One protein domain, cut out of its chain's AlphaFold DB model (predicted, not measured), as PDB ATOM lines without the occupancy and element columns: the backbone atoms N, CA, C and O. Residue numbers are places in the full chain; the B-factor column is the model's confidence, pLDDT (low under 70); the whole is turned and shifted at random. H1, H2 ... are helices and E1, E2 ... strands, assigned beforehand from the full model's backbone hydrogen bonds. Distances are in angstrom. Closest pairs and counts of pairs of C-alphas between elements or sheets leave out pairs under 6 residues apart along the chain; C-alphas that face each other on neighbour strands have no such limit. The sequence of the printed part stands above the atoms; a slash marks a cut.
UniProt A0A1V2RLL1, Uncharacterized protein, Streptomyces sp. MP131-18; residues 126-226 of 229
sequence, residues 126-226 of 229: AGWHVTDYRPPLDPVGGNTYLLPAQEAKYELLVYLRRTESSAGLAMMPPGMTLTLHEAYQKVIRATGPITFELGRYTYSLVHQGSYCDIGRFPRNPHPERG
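AT A GLANCE: This is residues 126 to 226 of the 229 residues of an uncharacterized protein of Streptomyces sp. MP131-18 (UniProt A0A1V2RLL1). Two helices, H1 and H2, lie side by side over one face of a four-stranded antiparallel sheet, order E2 E1 E4 E3, making two layers. The 101 printed residues run E1 E2 H1 H2 E3 E4, mixed in class, with under half in named elements. The whole is compact, radius of gyration of the C-alphas 14.6 A, spanning 42 by 32 by 23 A.

IN THESE COORDINATES: Find C-alpha 126 at (-25.800, 33.782, -4.381), where E1, residues 126 to 130, begins its 14.4 A. Next come E2, 141 to 143, 7.2 A; H1, 149 to 163, 21.4 A; H2, 180 to 189, 14.2 A; E3, 194 to 198, 13.0 A; and E4, 201 to 206, 15.9 A, ending at (-28.079, 37.100, 0.927).

HOW THE PARTS SIT: Within hydrogen-bond range, find N 128 and O 142, 2.9 A, in hairpin E1 and E2; N 127 and O 204, 2.9 A, between E1 and E4; N 196 and O 203, 3.0 A, in hairpin E3 and E4. H1 and H2, a helical hairpin, touch, closest C-alphas Lys 153 and Val 187, 6.9 A. Every O i to N i+4 pair in both is within hydrogen-bond range.

THE WHOLE: The printed part has no cut; the link H1 to H2 is long, 16 residues. Find pLDDT under 70 at residues 132 to 139, 166 to 177, 213 to 218 and 220 to 226.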
ATOM      1  N   ALA A 126     -26.510  35.005  -4.707       97.06
ATOM      2  CA  ALA A 126     -25.800  33.782  -4.381       97.06
ATOM      3  C   ALA A 126     -24.300  34.049  -4.365       97.06
ATOM      4  O   ALA A 126     -23.783  34.725  -5.255       97.06
ATOM      5  N   GLY A 127     -23.593  33.495  -3.388       95.00
ATOM      6  CA  GLY A 127     -22.157  33.676  -3.251       95.00
ATOM      7  C   GLY A 127     -21.435  32.420  -2.795       95.00
ATOM      8  O   GLY A 127     -21.992  31.571  -2.098       95.00
ATOM      9  N   TRP A 128     -20.163  32.332  -3.170       92.94
ATOM     10  CA  TRP A 128     -19.209  31.399  -2.588       92.94
ATOM     11  C   TRP A 128     -17.825  32.041  -2.490       92.94
ATOM     12  O   TRP A 128     -17.455  32.872  -3.321       92.94
ATOM     13  N   HIS A 129     -17.039  31.654  -1.491       89.06
ATOM     14  CA  HIS A 129     -15.627  32.028  -1.404       89.06
ATOM     15  C   HIS A 129     -14.822  30.991  -0.624       89.06
ATOM     16  O   HIS A 129     -15.376  30.206   0.148       89.06
ATOM     17  N   VAL A 130     -13.507  30.987  -0.836       86.00
ATOM     18  CA  VAL A 130     -12.565  30.199  -0.039       86.00
ATOM     19  C   VAL A 130     -12.364  30.879   1.313       86.00
ATOM     20  O   VAL A 130     -11.891  32.010   1.400       86.00
ATOM     21  N   THR A 131     -12.710  30.165   2.371       75.75
ATOM     22  CA  THR A 131     -12.446  30.495   3.767       75.75
ATOM     23  C   THR A 131     -11.074  29.933   4.137       75.75
ATOM     24  O   THR A 131     -10.962  28.907   4.805       75.75
ATOM     25  N   ASP A 132     -10.002  30.558   3.643       64.56
ATOM     26  CA  ASP A 132      -8.654  30.240   4.119       64.56
ATOM     27  C   ASP A 132      -8.389  30.976   5.441       64.56
ATOM     28  O   ASP A 132      -8.573  32.187   5.556       64.56
ATOM     29  N   TYR A 133      -7.875  30.254   6.442       54.97
ATOM     30  CA  TYR A 133      -7.394  30.820   7.715       54.97
ATOM     31  C   TYR A 133      -6.128  31.686   7.557       54.97
ATOM     32  O   TYR A 133      -5.607  32.226   8.534       54.97
ATOM     33  N   ARG A 134      -5.595  31.801   6.336       54.19
ATOM     34  CA  ARG A 134      -4.530  32.733   5.961       54.19
ATOM     35  C   ARG A 134      -5.040  33.561   4.786       54.19
ATOM     36  O   ARG A 134      -5.559  32.962   3.853       54.19
ATOM     37  N   PRO A 135      -4.895  34.894   4.801       47.69
ATOM     38  CA  PRO A 135      -5.374  35.718   3.703       47.69
ATOM     39  C   PRO A 135      -4.671  35.284   2.407       47.69
ATOM     40  O   PRO A 135      -3.437  35.338   2.351       47.69
ATOM     41  N   PRO A 136      -5.406  34.813   1.385       50.84
ATOM     42  CA  PRO A 136      -4.816  34.629   0.074       50.84
ATOM     43  C   PRO A 136      -4.450  36.006  -0.500       50.84
ATOM     44  O   PRO A 136      -5.078  37.014  -0.172       50.84
ATOM     45  N   LEU A 137      -3.423  36.049  -1.354       53.47
ATOM     46  CA  LEU A 137      -3.020  37.265  -2.075       53.47
ATOM     47  C   LEU A 137      -4.153  37.808  -2.967       53.47
ATOM     48  O   LEU A 137      -4.209  39.014  -3.174       53.47
ATOM     49  N   ASP A 138      -5.076  36.935  -3.394       55.03
ATOM     50  CA  ASP A 138      -6.300  37.273  -4.122       55.03
ATOM     51  C   ASP A 138      -7.512  36.521  -3.532       55.03
ATOM     52  O   ASP A 138      -7.438  35.302  -3.333       55.03
ATOM     53  N   PRO A 139      -8.648  37.191  -3.260       62.00
ATOM     54  CA  PRO A 139      -9.859  36.520  -2.802       62.00
ATOM     55  C   PRO A 139     -10.413  35.601  -3.901       62.00
ATOM     56  O   PRO A 139     -10.877  36.058  -4.944       62.00
ATOM     57  N   VAL A 140     -10.391  34.288  -3.658       80.19
ATOM     58  CA  VAL A 140     -10.998  33.295  -4.555       80.19
ATOM     59  C   VAL A 140     -12.464  33.119  -4.180       80.19
ATOM     60  O   VAL A 140     -12.789  32.564  -3.130       80.19
ATOM     61  N   GLY A 141     -13.355  33.572  -5.053       84.12
ATOM     62  CA  GLY A 141     -14.792  33.445  -4.867       84.12
ATOM     63  C   GLY A 141     -15.576  34.122  -5.980       84.12
ATOM     64  O   GLY A 141     -15.014  34.614  -6.957       84.12
ATOM     65  N   GLY A 142     -16.890  34.139  -5.827       86.44
ATOM     66  CA  GLY A 142     -17.785  34.851  -6.721       86.44
ATOM     67  C   GLY A 142     -19.143  35.059  -6.080       86.44
ATOM     68  O   GLY A 142     -19.579  34.266  -5.245       86.44
ATOM     69  N   ASN A 143     -19.806  36.130  -6.487       92.19
ATOM     70  CA  ASN A 143     -21.181  36.419  -6.134       92.19
ATOM     71  C   ASN A 143     -21.971  36.843  -7.370       92.19
ATOM     72  O   ASN A 143     -21.431  37.389  -8.334       92.19
ATOM     73  N   THR A 144     -23.271  36.593  -7.336       92.69
ATOM     74  CA  THR A 144     -24.191  37.077  -8.357       92.69
ATOM     75  C   THR A 144     -24.650  38.496  -8.021       92.69
ATOM     76  O   THR A 144     -24.614  38.936  -6.870       92.69
ATOM     77  N   TYR A 145     -25.191  39.199  -9.015       91.50
ATOM     78  CA  TYR A 145     -26.144  40.281  -8.752       91.50
ATOM     79  C   TYR A 145     -27.365  39.745  -7.987       91.50
ATOM     80  O   TYR A 145     -27.538  38.533  -7.840       91.50
ATOM     81  N   LEU A 146     -28.244  40.638  -7.538       92.12
ATOM     82  CA  LEU A 146     -29.560  40.231  -7.057       92.12
ATOM     83  C   LEU A 146     -30.336  39.558  -8.197       92.12
ATOM     84  O   LEU A 146     -30.464  40.109  -9.298       92.12
ATOM     85  N   LEU A 147     -30.824  38.352  -7.929       92.38
ATOM     86  CA  LEU A 147     -31.604  37.496  -8.817       92.38
ATOM     87  C   LEU A 147     -32.928  37.134  -8.132       92.38
ATOM     88  O   LEU A 147     -32.984  37.138  -6.900       92.38
ATOM     89  N   PRO A 148     -33.973  36.754  -8.890       92.50
ATOM     90  CA  PRO A 148     -35.128  36.086  -8.300       92.50
ATOM     91  C   PRO A 148     -34.673  34.941  -7.390       92.50
ATOM     92  O   PRO A 148     -33.731  34.222  -7.728       92.50
ATOM     93  N   ALA A 149     -35.330  34.758  -6.244       93.25
ATOM     94  CA  ALA A 149     -34.864  33.847  -5.196       93.25
ATOM     95  C   ALA A 149     -34.570  32.420  -5.702       93.25
ATOM     96  O   ALA A 149     -33.584  31.804  -5.299       93.25
ATOM     97  N   GLN A 150     -35.388  31.912  -6.630       94.94
ATOM     98  CA  GLN A 150     -35.183  30.597  -7.244       94.94
ATOM     99  C   GLN A 150     -33.938  30.538  -8.139       94.94
ATOM    100  O   GLN A 150     -33.221  29.541  -8.105       94.94
ATOM    101  N   GLU A 151     -33.640  31.606  -8.882       95.00
ATOM    102  CA  GLU A 151     -32.431  31.696  -9.710       95.00
ATOM    103  C   GLU A 151     -31.170  31.841  -8.850       95.00
ATOM    104  O   GLU A 151     -30.167  31.184  -9.108       95.00
ATOM    105  N   ALA A 152     -31.225  32.618  -7.763       96.00
ATOM    106  CA  ALA A 152     -30.122  32.682  -6.800       96.00
ATOM    107  C   ALA A 152     -29.849  31.304  -6.169       96.00
ATOM    108  O   ALA A 152     -28.709  30.857  -6.066       96.00
ATOM    109  N   LYS A 153     -30.905  30.583  -5.788       97.44
ATOM    110  CA  LYS A 153     -30.791  29.222  -5.250       97.44
ATOM    111  C   LYS A 153     -30.196  28.241  -6.264       97.44
ATOM    112  O   LYS A 153     -29.367  27.416  -5.884       97.44
ATOM    113  N   TYR A 154     -30.573  28.355  -7.538       97.19
ATOM    114  CA  TYR A 154     -29.947  27.619  -8.637       97.19
ATOM    115  C   TYR A 154     -28.443  27.923  -8.741       97.19
ATOM    116  O   TYR A 154     -27.641  26.993  -8.732       97.19
ATOM    117  N   GLU A 155     -28.041  29.196  -8.754       97.06
ATOM    118  CA  GLU A 155     -26.622  29.584  -8.826       97.06
ATOM    119  C   GLU A 155     -25.821  29.078  -7.616       97.06
ATOM    120  O   GLU A 155     -24.689  28.611  -7.763       97.06
ATOM    121  N   LEU A 156     -26.419  29.067  -6.419       97.31
ATOM    122  CA  LEU A 156     -25.761  28.507  -5.240       97.31
ATOM    123  C   LEU A 156     -25.531  26.992  -5.351       97.31
ATOM    124  O   LEU A 156     -24.473  26.502  -4.953       97.31
ATOM    125  N   LEU A 157     -26.489  26.247  -5.915       97.25
ATOM    126  CA  LEU A 157     -26.323  24.819  -6.207       97.25
ATOM    127  C   LEU A 157     -25.231  24.585  -7.259       97.25
ATOM    128  O   LEU A 157     -24.409  23.682  -7.094       97.25
ATOM    129  N   VAL A 158     -25.148  25.442  -8.285       95.38
ATOM    130  CA  VAL A 158     -24.062  25.406  -9.277       95.38
ATOM    131  C   VAL A 158     -22.703  25.602  -8.605       95.38
ATOM    132  O   VAL A 158     -21.764  24.859  -8.905       95.38
ATOM    133  N   TYR A 159     -22.573  26.566  -7.688       94.25
ATOM    134  CA  TYR A 159     -21.337  26.761  -6.926       94.25
ATOM    135  C   TYR A 159     -20.985  25.531  -6.093       94.25
ATOM    136  O   TYR A 159     -19.856  25.052  -6.192       94.25
ATOM    137  N   LEU A 160     -21.951  24.977  -5.356       93.12
ATOM    138  CA  LEU A 160     -21.760  23.780  -4.536       93.12
ATOM    139  C   LEU A 160     -21.296  22.573  -5.367       93.12
ATOM    140  O   LEU A 160     -20.371  21.862  -4.975       93.12
ATOM    141  N   ARG A 161     -21.889  22.360  -6.547       92.19
ATOM    142  CA  ARG A 161     -21.491  21.283  -7.462       92.19
ATOM    143  C   ARG A 161     -20.094  21.500  -8.040       92.19
ATOM    144  O   ARG A 161     -19.325  20.552  -8.155       92.19
ATOM    145  N   ARG A 162     -19.734  22.732  -8.413       88.69
ATOM    146  CA  ARG A 162     -18.405  23.047  -8.982       88.69
ATOM    147  C   ARG A 162     -17.269  22.818  -7.990       88.69
ATOM    148  O   ARG A 162     -16.164  22.468  -8.396       88.69
ATOM    149  N   THR A 163     -17.528  23.012  -6.706       85.75
ATOM    150  CA  THR A 163     -16.537  22.839  -5.640       85.75
ATOM    151  C   THR A 163     -16.553  21.433  -5.031       85.75
ATOM    152  O   THR A 163     -15.607  21.094  -4.317       85.75
ATOM    153  N   GLU A 164     -17.535  20.579  -5.359       82.44
ATOM    154  CA  GLU A 164     -17.712  19.237  -4.770       82.44
ATOM    155  C   GLU A 164     -16.508  18.298  -4.959       82.44
ATOM    156  O   GLU A 164     -16.254  17.415  -4.145       82.44
ATOM    157  N   SER A 165     -15.777  18.473  -6.061       71.06
ATOM    158  CA  SER A 165     -14.631  17.630  -6.432       71.06
ATOM    159  C   SER A 165     -13.291  18.261  -6.054       71.06
ATOM    160  O   SER A 165     -12.231  17.712  -6.350       71.06
ATOM    161  N   SER A 166     -13.313  19.440  -5.432       67.69
ATOM    162  CA  SER A 166     -12.096  20.156  -5.071       67.69
ATOM    163  C   SER A 166     -11.457  19.565  -3.810       67.69
ATOM    164  O   SER A 166     -12.137  19.211  -2.846       67.69
ATOM    165  N   ALA A 167     -10.121  19.532  -3.778       52.28
ATOM    166  CA  ALA A 167      -9.342  19.059  -2.626       52.28
ATOM    167  C   ALA A 167      -9.683  19.790  -1.307       52.28
ATOM    168  O   ALA A 167      -9.432  19.273  -0.221       52.28
ATOM    169  N   GLY A 168     -10.308  20.970  -1.388       55.75
ATOM    170  CA  GLY A 168     -10.753  21.755  -0.240       55.75
ATOM    171  C   GLY A 168     -11.853  21.122   0.612       55.75
ATOM    172  O   GLY A 168     -11.996  21.499   1.772       55.75
ATOM    173  N   LEU A 169     -12.608  20.164   0.069       58.06
ATOM    174  CA  LEU A 169     -13.573  19.373   0.839       58.06
ATOM    175  C   LEU A 169     -12.933  18.176   1.546       58.06
ATOM    176  O   LEU A 169     -13.473  17.695   2.535       58.06
ATOM    177  N   ALA A 170     -11.769  17.715   1.077       53.94
ATOM    178  CA  ALA A 170     -11.002  16.658   1.736       53.94
ATOM    179  C   ALA A 170     -10.254  17.176   2.978       53.94
ATOM    180  O   ALA A 170      -9.958  16.413   3.893       53.94
ATOM    181  N   MET A 171      -9.975  18.481   3.029       55.47
ATOM    182  CA  MET A 171      -9.350  19.157   4.165       55.47
ATOM    183  C   MET A 171     -10.417  19.790   5.068       55.47
ATOM    184  O   MET A 171     -10.465  21.010   5.207       55.47
ATOM    185  N   MET A 172     -11.302  18.981   5.654       58.19
ATOM    186  CA  MET A 172     -12.219  19.483   6.683       58.19
ATOM    187  C   MET A 172     -11.421  19.797   7.959       58.19
ATOM    188  O   MET A 172     -10.783  18.891   8.503       58.19
ATOM    189  N   PRO A 173     -11.418  21.049   8.452       55.44
ATOM    190  CA  PRO A 173     -10.825  21.363   9.744       55.44
ATOM    191  C   PRO A 173     -11.489  20.534  10.857       55.44
ATOM    192  O   PRO A 173     -12.690  20.246  10.769       55.44
ATOM    193  N   PRO A 174     -10.760  20.175  11.929       52.38
ATOM    194  CA  PRO A 174     -11.362  19.547  13.100       52.38
ATOM    195  C   PRO A 174     -12.518  20.409  13.629       52.38
ATOM    196  O   PRO A 174     -12.319  21.583  13.929       52.38
ATOM    197  N   GLY A 175     -13.720  19.835  13.730       58.28
ATOM    198  CA  GLY A 175     -14.917  20.534  14.216       58.28
ATOM    199  C   GLY A 175     -15.902  21.001  13.139       58.28
ATOM    200  O   GLY A 175     -16.993  21.438  13.497       58.28
ATOM    201  N   MET A 176     -15.590  20.861  11.842       63.09
ATOM    202  CA  MET A 176     -16.614  20.996  10.799       63.09
ATOM    203  C   MET A 176     -17.529  19.772  10.767       63.09
ATOM    204  O   MET A 176     -17.066  18.640  10.646       63.09
ATOM    205  N   THR A 177     -18.836  20.016  10.861       64.19
ATOM    206  CA  THR A 177     -19.864  18.973  11.000       64.19
ATOM    207  C   THR A 177     -20.731  18.776   9.761       64.19
ATOM    208  O   THR A 177     -21.409  17.759   9.680       64.19
ATOM    209  N   LEU A 178     -20.747  19.724   8.816       84.19
ATOM    210  CA  LEU A 178     -21.676  19.671   7.687       84.19
ATOM    211  C   LEU A 178     -21.157  18.730   6.595       84.19
ATOM    212  O   LEU A 178     -20.115  18.969   5.990       84.19
ATOM    213  N   THR A 179     -21.907  17.674   6.310       87.19
ATOM    214  CA  THR A 179     -21.667  16.786   5.171       87.19
ATOM    215  C   THR A 179     -22.135  17.429   3.861       87.19
ATOM    216  O   THR A 179     -22.985  18.323   3.849       87.19
ATOM    217  N   LEU A 180     -21.642  16.932   2.718       88.38
ATOM    218  CA  LEU A 180     -22.116  17.384   1.402       88.38
ATOM    219  C   LEU A 180     -23.638  17.209   1.257       88.38
ATOM    220  O   LEU A 180     -24.312  18.080   0.714       88.38
ATOM    221  N   HIS A 181     -24.186  16.108   1.774       90.44
ATOM    222  CA  HIS A 181     -25.626  15.868   1.753       90.44
ATOM    223  C   HIS A 181     -26.396  16.937   2.532       90.44
ATOM    224  O   HIS A 181     -27.352  17.514   2.012       90.44
ATOM    225  N   GLU A 182     -25.955  17.253   3.750       92.50
ATOM    226  CA  GLU A 182     -26.584  18.290   4.566       92.50
ATOM    227  C   GLU A 182     -26.441  19.680   3.939       92.50
ATOM    228  O   GLU A 182     -27.376  20.472   4.021       92.50
ATOM    229  N   ALA A 183     -25.329  19.968   3.254       93.94
ATOM    230  CA  ALA A 183     -25.161  21.202   2.492       93.94
ATOM    231  C   ALA A 183     -26.186  21.319   1.352       93.94
ATOM    232  O   ALA A 183     -26.886  22.329   1.266       93.94
ATOM    233  N   TYR A 184     -26.352  20.272   0.532       94.88
ATOM    234  CA  TYR A 184     -27.396  20.249  -0.500       94.88
ATOM    235  C   TYR A 184     -28.790  20.406   0.116       94.88
ATOM    236  O   TYR A 184     -29.570  21.228  -0.355       94.88
ATOM    237  N   GLN A 185     -29.104  19.681   1.194       95.31
ATOM    238  CA  GLN A 185     -30.397  19.801   1.879       95.31
ATOM    239  C   GLN A 185     -30.627  21.206   2.443       95.31
ATOM    240  O   GLN A 185     -31.737  21.727   2.342       95.31
ATOM    241  N   LYS A 186     -29.587  21.846   2.991       96.19
ATOM    242  CA  LYS A 186     -29.655  23.217   3.503       96.19
ATOM    243  C   LYS A 186     -29.991  24.203   2.388       96.19
ATOM    244  O   LYS A 186     -30.872  25.035   2.584       96.19
ATOM    245  N   VAL A 187     -29.364  24.070   1.216       97.00
ATOM    246  CA  VAL A 187     -29.698  24.901   0.050       97.00
ATOM    247  C   VAL A 187     -31.104  24.581  -0.458       97.00
ATOM    248  O   VAL A 187     -31.918  25.492  -0.548       97.00
ATOM    249  N   ILE A 188     -31.441  23.310  -0.712       96.25
ATOM    250  CA  ILE A 188     -32.755  22.866  -1.224       96.25
ATOM    251  C   ILE A 188     -33.910  23.348  -0.337       96.25
ATOM    252  O   ILE A 188     -34.956  23.735  -0.854       96.25
ATOM    253  N   ARG A 189     -33.741  23.359   0.987       96.50
ATOM    254  CA  ARG A 189     -34.789  23.773   1.935       96.50
ATOM    255  C   ARG A 189     -34.799  25.271   2.231       96.50
ATOM    256  O   ARG A 189     -35.719  25.733   2.895       96.50
ATOM    257  N   ALA A 190     -33.811  26.028   1.758       96.44
ATOM    258  CA  ALA A 190     -33.753  27.462   1.992       96.44
ATOM    259  C   ALA A 190     -34.956  28.167   1.353       96.44
ATOM    260  O   ALA A 190     -35.215  28.005   0.155       96.44
ATOM    261  N   THR A 191     -35.653  28.958   2.170       94.75
ATOM    262  CA  THR A 191     -36.760  29.853   1.792       94.75
ATOM    263  C   THR A 191     -36.395  31.331   1.973       94.75
ATOM    264  O   THR A 191     -37.266  32.193   2.034       94.75
ATOM    265  N   GLY A 192     -35.102  31.628   2.110       93.12
ATOM    266  CA  GLY A 192     -34.570  32.955   2.401       93.12
ATOM    267  C   GLY A 192     -33.047  32.923   2.551       93.12
ATOM    268  O   GLY A 192     -32.420  31.930   2.162       93.12
ATOM    269  N   PRO A 193     -32.446  33.987   3.113       96.00
ATOM    270  CA  PRO A 193     -31.006  34.071   3.303       96.00
ATOM    271  C   PRO A 193     -30.446  32.924   4.146       96.00
ATOM    272  O   PRO A 193     -31.003  32.563   5.182       96.00
ATOM    273  N   ILE A 194     -29.308  32.386   3.720       97.00
ATOM    274  CA  ILE A 194     -28.556  31.359   4.442       97.00
ATOM    275  C   ILE A 194     -27.064  31.609   4.267       97.00
ATOM    276  O   ILE A 194     -26.634  32.040   3.204       97.00
ATOM    277  N   THR A 195     -26.272  31.259   5.276       94.75
ATOM    278  CA  THR A 195     -24.813  31.167   5.164       94.75
ATOM    279  C   THR A 195     -24.359  29.874   5.823       94.75
ATOM    280  O   THR A 195     -24.910  29.458   6.852       94.75
ATOM    281  N   PHE A 196     -23.405  29.185   5.205       92.56
ATOM    282  CA  PHE A 196     -22.816  27.980   5.773       92.56
ATOM    283  C   PHE A 196     -21.431  27.697   5.217       92.56
ATOM    284  O   PHE A 196     -21.107  28.079   4.095       92.56
ATOM    285  N   GLU A 197     -20.654  26.972   6.008       89.00
ATOM    286  CA  GLU A 197     -19.346  26.466   5.626       89.00
ATOM    287  C   GLU A 197     -19.446  24.989   5.239       89.00
ATOM    288  O   GLU A 197     -20.195  24.221   5.848       89.00
ATOM    289  N   LEU A 198     -18.693  24.596   4.215       86.81
ATOM    290  CA  LEU A 198     -18.490  23.206   3.824       86.81
ATOM    291  C   LEU A 198     -17.033  23.043   3.365       86.81
ATOM    292  O   LEU A 198     -16.640  23.538   2.304       86.81
ATOM    293  N   GLY A 199     -16.231  22.350   4.178       83.19
ATOM    294  CA  GLY A 199     -14.774  22.334   4.030       83.19
ATOM    295  C   GLY A 199     -14.215  23.758   4.074       83.19
ATOM    296  O   GLY A 199     -14.705  24.603   4.806       83.19
ATOM    297  N   ARG A 200     -13.230  24.083   3.240       82.88
ATOM    298  CA  ARG A 200     -12.671  25.451   3.178       82.88
ATOM    299  C   ARG A 200     -13.547  26.494   2.467       82.88
ATOM    300  O   ARG A 200     -13.014  27.495   2.005       82.88
ATOM    301  N   TYR A 201     -14.834  26.249   2.250       87.50
ATOM    302  CA  TYR A 201     -15.680  27.132   1.446       87.50
ATOM    303  C   TYR A 201     -16.855  27.654   2.260       87.50
ATOM    304  O   TYR A 201     -17.543  26.870   2.909       87.50
ATOM    305  N   THR A 202     -17.130  28.950   2.147       90.50
ATOM    306  CA  THR A 202     -18.378  29.551   2.621       90.50
ATOM    307  C   THR A 202     -19.310  29.781   1.445       90.50
ATOM    308  O   THR A 202     -18.899  30.314   0.416       90.50
ATOM    309  N   TYR A 203     -20.574  29.417   1.631       94.31
ATOM    310  CA  TYR A 203     -21.671  29.568   0.681       94.31
ATOM    311  C   TYR A 203     -22.731  30.475   1.283       94.31
ATOM    312  O   TYR A 203     -23.013  30.381   2.483       94.31
ATOM    313  N   SER A 204     -23.343  31.321   0.461       96.50
ATOM    314  CA  SER A 204     -24.370  32.236   0.939       96.50
ATOM    315  C   SER A 204     -25.492  32.506  -0.065       96.50
ATOM    316  O   SER A 204     -25.273  32.574  -1.272       96.50
ATOM    317  N   LEU A 205     -26.706  32.674   0.467       96.44
ATOM    318  CA  LEU A 205     -27.809  33.424  -0.135       96.44
ATOM    319  C   LEU A 205     -28.041  34.650   0.739       96.44
ATOM    320  O   LEU A 205     -28.262  34.502   1.941       96.44
ATOM    321  N   VAL A 206     -27.996  35.846   0.166       95.50
ATOM    322  CA  VAL A 206     -28.079  37.100   0.927       95.50
ATOM    323  C   VAL A 206     -28.925  38.146   0.209       95.50
ATOM    324  O   VAL A 206     -29.056  38.107  -1.009       95.50
ATOM    325  N   HIS A 207     -29.493  39.098   0.950       90.69
ATOM    326  CA  HIS A 207     -30.185  40.250   0.351       90.69
ATOM    327  C   HIS A 207     -29.213  41.347  -0.100       90.69
ATOM    328  O   HIS A 207     -29.573  42.204  -0.897       90.69
ATOM    329  N   GLN A 208     -27.969  41.320   0.383       86.56
ATOM    330  CA  GLN A 208     -26.947  42.274  -0.021       86.56
ATOM    331  C   GLN A 208     -26.489  42.012  -1.459       86.56
ATOM    332  O   GLN A 208     -26.155  40.891  -1.834       86.56
ATOM    333  N   GLY A 209     -26.421  43.074  -2.252       81.25
ATOM    334  CA  GLY A 209     -25.928  43.026  -3.619       81.25
ATOM    335  C   GLY A 209     -26.450  44.196  -4.437       81.25
ATOM    336  O   GLY A 209     -27.189  45.048  -3.947       81.25
ATOM    337  N   SER A 210     -26.073  44.212  -5.707       83.12
ATOM    338  CA  SER A 210     -26.574  45.186  -6.674       83.12
ATOM    339  C   SER A 210     -27.536  44.501  -7.633       83.12
ATOM    340  O   SER A 210     -27.345  43.336  -7.988       83.12
ATOM    341  N   TYR A 211     -28.561  45.218  -8.087       81.19
ATOM    342  CA  TYR A 211     -29.337  44.775  -9.239       81.19
ATOM    343  C   TYR A 211     -28.497  44.951 -10.506       81.19
ATOM    344  O   TYR A 211     -27.767  45.928 -10.643       81.19
ATOM    345  N   CYS A 212     -28.592  43.996 -11.427       76.31
ATOM    346  CA  CYS A 212     -28.059  44.183 -12.770       76.31
ATOM    347  C   CYS A 212     -29.056  45.017 -13.586       76.31
ATOM    348  O   CYS A 212     -30.234  44.656 -13.653       76.31
ATOM    349  N   ASP A 213     -28.575  46.080 -14.235       66.81
ATOM    350  CA  ASP A 213     -29.391  46.995 -15.053       66.81
ATOM    351  C   ASP A 213     -29.960  46.337 -16.323       66.81
ATOM    352  O   ASP A 213     -30.875  46.851 -16.965       66.81
ATOM    353  N   ILE A 214     -29.454  45.156 -16.681       63.66
ATOM    354  CA  ILE A 214     -29.939  44.364 -17.807       63.66
ATOM    355  C   ILE A 214     -31.140  43.545 -17.308       63.66
ATOM    356  O   ILE A 214     -30.992  42.431 -16.803       63.66
ATOM    357  N   GLY A 215     -32.337  44.134 -17.388       56.28
ATOM    358  CA  GLY A 215     -33.605  43.597 -16.875       56.28
ATOM    359  C   GLY A 215     -34.051  42.271 -17.505       56.28
ATOM    360  O   GLY A 215     -34.967  42.245 -18.321       56.28
ATOM    361  N   ARG A 216     -33.421  41.158 -17.116       61.59
ATOM    362  CA  ARG A 216     -33.721  39.816 -17.642       61.59
ATOM    363  C   ARG A 216     -34.860  39.075 -16.936       61.59
ATOM    364  O   ARG A 216     -35.344  38.099 -17.498       61.59
ATOM    365  N   PHE A 217     -35.291  39.507 -15.748       62.50
ATOM    366  CA  PHE A 217     -36.228  38.741 -14.914       62.50
ATOM    367  C   PHE A 217     -37.277  39.626 -14.216       62.50
ATOM    368  O   PHE A 217     -36.935  40.748 -13.830       62.50
ATOM    369  N   PRO A 218     -38.519  39.132 -14.003       66.19
ATOM    370  CA  PRO A 218     -39.479  39.742 -13.079       66.19
ATOM    371  C   PRO A 218     -38.866  39.827 -11.674       66.19
ATOM    372  O   PRO A 218     -38.236  38.872 -11.226       66.19
ATOM    373  N   ARG A 219     -39.003  40.974 -11.002       70.56
ATOM    374  CA  ARG A 219     -38.284  41.292  -9.755       70.56
ATOM    375  C   ARG A 219     -39.220  41.316  -8.557       70.56
ATOM    376  O   ARG A 219     -40.286  41.923  -8.650       70.56
ATOM    377  N   ASN A 220     -38.767  40.784  -7.422       67.12
ATOM    378  CA  ASN A 220     -39.388  41.057  -6.131       67.12
ATOM    379  C   ASN A 220     -38.629  42.207  -5.439       67.12
ATOM    380  O   ASN A 220     -37.396  42.177  -5.354       67.12
ATOM    381  N   PRO A 221     -39.329  43.257  -4.969       63.56
ATOM    382  CA  PRO A 221     -38.682  44.429  -4.381       63.56
ATOM    383  C   PRO A 221     -37.891  44.038  -3.131       63.56
ATOM    384  O   PRO A 221     -38.359  43.217  -2.359       63.56
ATOM    385  N   HIS A 222     -36.704  44.615  -2.928       63.97
ATOM    386  CA  HIS A 222     -35.842  44.368  -1.763       63.97
ATOM    387  C   HIS A 222     -36.583  44.602  -0.421       63.97
ATOM    388  O   HIS A 222     -37.383  45.539  -0.356       63.97
ATOM    389  N   PRO A 223     -36.297  43.847   0.663       60.25
ATOM    390  CA  PRO A 223     -36.968  44.020   1.961       60.25
ATOM    391  C   PRO A 223     -36.831  45.440   2.536       60.25
ATOM    392  O   PRO A 223     -37.776  45.978   3.104       60.25
ATOM    393  N   GLU A 224     -35.695  46.105   2.313       61.50
ATOM    394  CA  GLU A 224     -35.477  47.504   2.737       61.50
ATOM    395  C   GLU A 224     -36.154  48.552   1.833       61.50
ATOM    396  O   GLU A 224     -36.138  49.739   2.143       61.50
ATOM    397  N   ARG A 225     -36.778  48.143   0.719       57.12
ATOM    398  CA  ARG A 225     -37.630  49.018  -0.110       57.12
ATOM    399  C   ARG A 225     -39.105  48.988   0.314       57.12
ATOM    400  O   ARG A 225     -39.957  49.473  -0.429       57.12
ATOM    401  N   GLY A 226     -39.421  48.421   1.479       43.25
ATOM    402  CA  GLY A 226     -40.787  48.295   1.984       43.25
ATOM    403  C   GLY A 226     -41.569  49.617   1.989       43.25
ATOM    404  O   GLY A 226     -41.209  50.557   2.686       43.25
TER     405      GLY A 226